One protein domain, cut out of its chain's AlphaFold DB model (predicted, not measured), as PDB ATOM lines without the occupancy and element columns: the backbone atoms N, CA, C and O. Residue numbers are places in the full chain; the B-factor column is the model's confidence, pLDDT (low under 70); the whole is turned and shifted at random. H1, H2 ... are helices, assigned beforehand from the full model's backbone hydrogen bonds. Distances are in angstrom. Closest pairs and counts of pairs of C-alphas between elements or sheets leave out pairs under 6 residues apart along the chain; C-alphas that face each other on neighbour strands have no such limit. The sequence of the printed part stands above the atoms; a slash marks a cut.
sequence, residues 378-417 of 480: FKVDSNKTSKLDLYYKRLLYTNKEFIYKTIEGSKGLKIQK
ATOM      1  N   PHE A 378     145.961 192.095 248.771       35.62
ATOM      2  CA  PHE A 378     147.229 191.693 249.364       35.62
ATOM      3  C   PHE A 378     148.154 192.917 249.348       35.62
ATOM      4  O   PHE A 378     148.333 193.511 248.283       35.62
ATOM      5  N   LYS A 379     148.685 193.319 250.508       33.41
ATOM      6  CA  LYS A 379     149.512 194.525 250.656       33.41
ATOM      7  C   LYS A 379     150.739 194.436 249.745       33.41
ATOM      8  O   LYS A 379     151.744 193.827 250.102       33.41
ATOM      9  N   VAL A 380     150.646 195.039 248.562       40.06
ATOM     10  CA  VAL A 380     151.792 195.273 247.687       40.06
ATOM     11  C   VAL A 380     152.424 196.565 248.167       40.06
ATOM     12  O   VAL A 380     151.877 197.641 247.941       40.06
ATOM     13  N   ASP A 381     153.561 196.456 248.848       40.44
ATOM     14  CA  ASP A 381     154.381 197.623 249.145       40.44
ATOM     15  C   ASP A 381     154.760 198.311 247.827       40.44
ATOM     16  O   ASP A 381     155.425 197.727 246.970       40.44
ATOM     17  N   SER A 382     154.294 199.552 247.651       43.75
ATOM     18  CA  SER A 382     154.411 200.330 246.407       43.75
ATOM     19  C   SER A 382     155.856 200.625 246.000       43.75
ATOM     20  O   SER A 382     156.130 201.021 244.869       43.75
ATOM     21  N   ASN A 383     156.791 200.440 246.931       47.84
ATOM     22  CA  ASN A 383     158.171 200.869 246.816       47.84
ATOM     23  C   ASN A 383     159.056 199.638 246.562       47.84
ATOM     24  O   ASN A 383     159.303 198.854 247.474       47.84
ATOM     25  N   LYS A 384     159.577 199.520 245.331       53.81
ATOM     26  CA  LYS A 384     160.473 198.444 244.844       53.81
ATOM     27  C   LYS A 384     159.808 197.063 244.675       53.81
ATOM     28  O   LYS A 384     160.058 196.114 245.412       53.81
ATOM     29  N   THR A 385     159.010 196.909 243.622       57.16
ATOM     30  CA  THR A 385     158.679 195.602 243.019       57.16
ATOM     31  C   THR A 385     158.470 195.841 241.524       57.16
ATOM     32  O   THR A 385     157.530 196.533 241.136       57.16
ATOM     33  N   SER A 386     159.369 195.335 240.676       71.88
ATOM     34  CA  SER A 386     159.242 195.465 239.219       71.88
ATOM     35  C   SER A 386     158.064 194.632 238.699       71.88
ATOM     36  O   SER A 386     157.548 193.754 239.394       71.88
ATOM     37  N   LYS A 387     157.653 194.838 237.440       77.19
ATOM     38  CA  LYS A 387     156.645 193.961 236.814       77.19
ATOM     39  C   LYS A 387     157.083 192.488 236.825       77.19
ATOM     40  O   LYS A 387     156.231 191.626 237.012       77.19
ATOM     41  N   LEU A 388     158.387 192.206 236.703       77.81
ATOM     42  CA  LEU A 388     158.933 190.849 236.796       77.81
ATOM     43  C   LEU A 388     158.720 190.252 238.194       77.81
ATOM     44  O   LEU A 388     158.140 189.177 238.311       77.81
ATOM     45  N   ASP A 389     159.103 190.981 239.246       75.19
ATOM     46  CA  ASP A 389     158.903 190.568 240.644       75.19
ATOM     47  C   ASP A 389     157.418 190.350 240.975       75.19
ATOM     48  O   ASP A 389     157.057 189.463 241.749       75.19
ATOM     49  N   LEU A 390     156.542 191.166 240.385       75.62
ATOM     50  CA  LEU A 390     155.098 191.112 240.597       75.62
ATOM     51  C   LEU A 390     154.488 189.857 239.952       75.62
ATOM     52  O   LEU A 390     153.684 189.173 240.590       75.62
ATOM     53  N   TYR A 391     154.907 189.497 238.732       79.88
ATOM     54  CA  TYR A 391     154.536 188.214 238.124       79.88
ATOM     55  C   TYR A 391     155.171 187.024 238.860       79.88
ATOM     56  O   TYR A 391     154.478 186.039 239.089       79.88
ATOM     57  N   TYR A 392     156.429 187.127 239.306       76.69
ATOM     58  CA  TYR A 392     157.125 186.095 240.090       76.69
ATOM     59  C   TYR A 392     156.379 185.769 241.392       76.69
ATOM     60  O   TYR A 392     156.100 184.602 241.665       76.69
ATOM     61  N   LYS A 393     155.940 186.790 242.140       72.50
ATOM     62  CA  LYS A 393     155.092 186.627 243.336       72.50
ATOM     63  C   LYS A 393     153.721 186.019 243.003       72.50
ATOM     64  O   LYS A 393     153.285 185.096 243.685       72.50
ATOM     65  N   ARG A 394     153.041 186.502 241.951       77.56
ATOM     66  CA  ARG A 394     151.705 186.005 241.545       77.56
ATOM     67  C   ARG A 394     151.718 184.573 241.002       77.56
ATOM     68  O   ARG A 394     150.736 183.863 241.179       77.56
ATOM     69  N   LEU A 395     152.811 184.152 240.369       75.12
ATOM     70  CA  LEU A 395     153.013 182.811 239.811       75.12
ATOM     71  C   LEU A 395     153.852 181.922 240.752       75.12
ATOM     72  O   LEU A 395     154.614 181.071 240.298       75.12
ATOM     73  N   LEU A 396     153.710 182.131 242.068       72.44
ATOM     74  CA  LEU A 396     154.245 181.279 243.139       72.44
ATOM     75  C   LEU A 396     155.755 180.982 243.026       72.44
ATOM     76  O   LEU A 396     156.197 179.852 243.222       72.44
ATOM     77  N   TYR A 397     156.556 182.014 242.742       73.69
ATOM     78  CA  TYR A 397     158.028 181.968 242.712       73.69
ATOM     79  C   TYR A 397     158.616 181.004 241.655       73.69
ATOM     80  O   TYR A 397     159.741 180.495 241.800       73.69
ATOM     81  N   THR A 398     157.846 180.770 240.583       73.94
ATOM     82  CA  THR A 398     158.229 179.964 239.411       73.94
ATOM     83  C   THR A 398     159.395 180.569 238.616       73.94
ATOM     84  O   THR A 398     159.776 181.722 238.792       73.94
ATOM     85  N   ASN A 399     159.991 179.770 237.735       78.50
ATOM     86  CA  ASN A 399     161.183 180.111 236.960       78.50
ATOM     87  C   ASN A 399     161.015 181.375 236.068       78.50
ATOM     88  O   ASN A 399     159.959 181.607 235.476       78.50
ATOM     89  N   LYS A 400     162.084 182.182 235.948       80.62
ATOM     90  CA  LYS A 400     162.116 183.469 235.223       80.62
ATOM     91  C   LYS A 400     161.792 183.302 233.729       80.62
ATOM     92  O   LYS A 400     160.989 184.053 233.177       80.62
ATOM     93  N   GLU A 401     162.343 182.275 233.091       81.75
ATOM     94  CA  GLU A 401     162.146 181.967 231.670       81.75
ATOM     95  C   GLU A 401     160.721 181.463 231.397       81.75
ATOM     96  O   GLU A 401     160.136 181.795 230.366       81.75
ATOM     97  N   PHE A 402     160.118 180.724 232.335       83.00
ATOM     98  CA  PHE A 402     158.705 180.338 232.281       83.00
ATOM     99  C   PHE A 402     157.780 181.563 232.334       83.00
ATOM    100  O   PHE A 402     156.814 181.630 231.573       83.00
ATOM    101  N   ILE A 403     158.092 182.565 233.165       84.44
ATOM    102  CA  ILE A 403     157.339 183.830 233.220       84.44
ATOM    103  C   ILE A 403     157.448 184.575 231.884       84.44
ATOM    104  O   ILE A 403     156.423 184.993 231.346       84.44
ATOM    105  N   TYR A 404     158.651 184.688 231.307       84.81
ATOM    106  CA  TYR A 404     158.825 185.313 229.990       84.81
ATOM    107  C   TYR A 404     158.041 184.581 228.889       84.81
ATOM    108  O   TYR A 404     157.256 185.225 228.197       84.81
ATOM    109  N   LYS A 405     158.148 183.246 228.790       85.31
ATOM    110  CA  LYS A 405     157.374 182.440 227.822       85.31
ATOM    111  C   LYS A 405     155.860 182.585 228.010       85.31
ATOM    112  O   LYS A 405     155.126 182.691 227.032       85.31
ATOM    113  N   THR A 406     155.390 182.639 229.259       82.81
ATOM    114  CA  THR A 406     153.967 182.856 229.576       82.81
ATOM    115  C   THR A 406     153.491 184.227 229.092       82.81
ATOM    116  O   THR A 406     152.394 184.335 228.550       82.81
ATOM    117  N   ILE A 407     154.310 185.272 229.248       84.19
ATOM    118  CA  ILE A 407     154.001 186.632 228.779       84.19
ATOM    119  C   ILE A 407     154.017 186.702 227.246       84.19
ATOM    120  O   ILE A 407     153.100 187.277 226.669       84.19
ATOM    121  N   GLU A 408     154.997 186.084 226.586       84.31
ATOM    122  CA  GLU A 408     155.090 186.036 225.116       84.31
ATOM    123  C   GLU A 408     153.911 185.284 224.477       84.31
ATOM    124  O   GLU A 408     153.409 185.701 223.436       84.31
ATOM    125  N   GLY A 409     153.404 184.234 225.133       82.12
ATOM    126  CA  GLY A 409     152.187 183.526 224.725       82.12
ATOM    127  C   GLY A 409     150.862 184.227 225.076       82.12
ATOM    128  O   GLY A 409     149.804 183.727 224.698       82.12
ATOM    129  N   SER A 410     150.879 185.361 225.791       82.12
ATOM    130  CA  SER A 410     149.672 185.992 226.355       82.12
ATOM    131  C   SER A 410     149.365 187.366 225.758       82.12
ATOM    132  O   SER A 410     150.129 188.320 225.900       82.12
ATOM    133  N   LYS A 411     148.163 187.533 225.192       79.69
ATOM    134  CA  LYS A 411     147.683 188.859 224.769       79.69
ATOM    135  C   LYS A 411     147.481 189.779 225.983       79.69
ATOM    136  O   LYS A 411     146.823 189.412 226.949       79.69
ATOM    137  N   GLY A 412     148.020 190.998 225.904       74.81
ATOM    138  CA  GLY A 412     147.828 192.065 226.897       74.81
ATOM    139  C   GLY A 412     148.896 192.165 227.994       74.81
ATOM    140  O   GLY A 412     149.013 193.220 228.616       74.81
ATOM    141  N   LEU A 413     149.723 191.135 228.208       79.19
ATOM    142  CA  LEU A 413     150.854 191.215 229.140       79.19
ATOM    143  C   LEU A 413     152.069 191.868 228.460       79.19
ATOM    144  O   LEU A 413     152.357 191.605 227.295       79.19
ATOM    145  N   LYS A 414     152.784 192.744 229.179       78.94
ATOM    146  CA  LYS A 414     153.999 193.424 228.688       78.94
ATOM    147  C   LYS A 414     155.023 193.598 229.806       78.94
ATOM    148  O   LYS A 414     154.678 194.003 230.918       78.94
ATOM    149  N   ILE A 415     156.290 193.356 229.478       79.50
ATOM    150  CA  ILE A 415     157.431 193.409 230.394       79.50
ATOM    151  C   ILE A 415     158.680 193.910 229.656       79.50
ATOM    152  O   ILE A 415     158.804 193.706 228.450       79.50
ATOM    153  N   GLN A 416     159.596 194.567 230.366       71.88
ATOM    154  CA  GLN A 416     160.924 194.892 229.839       71.88
ATOM    155  C   GLN A 416     161.838 193.672 230.011       71.88
ATOM    156  O   GLN A 416     161.921 193.109 231.104       71.88
ATOM    157  N   LYS A 417     162.508 193.251 228.933       65.44
ATOM    158  CA  LYS A 417     163.576 192.239 228.990       65.44
ATOM    159  C   LYS A 417     164.853 192.871 229.560       65.44
ATOM    160  O   LYS A 417     165.018 194.083 229.489       65.44
TER     161      LYS A 417
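What this domain is: This is residues 378 to 417 of the 480 residues of an uncharacterized protein of Rhynchosporium commune (UniProt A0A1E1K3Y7). Two short helices, H1 and then H2, follow each other along an elongated shape, set nearly crosswise and joined by a small loop. An end stretch with no named element, residues 378 to 386, leads into H1, and another, residues 409 to 417, folds back past H2. The printed part has 40 residues, 17 of them in the two helices, under half; there is no named strand, and the class is all helix. It is only just compact, close to loose, with a radius of gyration of the C-alphas of 10.5 A and spans of 28 by 18 by 17 A.

Where its parts are: H1 is residues 387 to 394, 10.5 A long, beginning at C-alpha 387 (156.645, 193.961, 236.814). H2 is residues 400 to 408, 12.6 A long, ending at C-alpha 408 (155.090, 186.036, 225.116).

How they stand to each other: H1 and H2 only just touch, with 3 pairs of C-alphas within 8 A; the closest, Tyr 391 and Ile 403, are 7.2 A apart. Their lines are about perpendicular, at 76 degrees. In H1 and H2 every O i to N i+4 pair is within hydrogen-bond range.

The domain as a whole: The C-alphas farthest apart, Asn 383 and Gly 409, are 28.7 A apart. The printed part has no cut, and the link from H1 to H2 is tight. Residues 378 to 385 and residue 417 have pLDDT under 70.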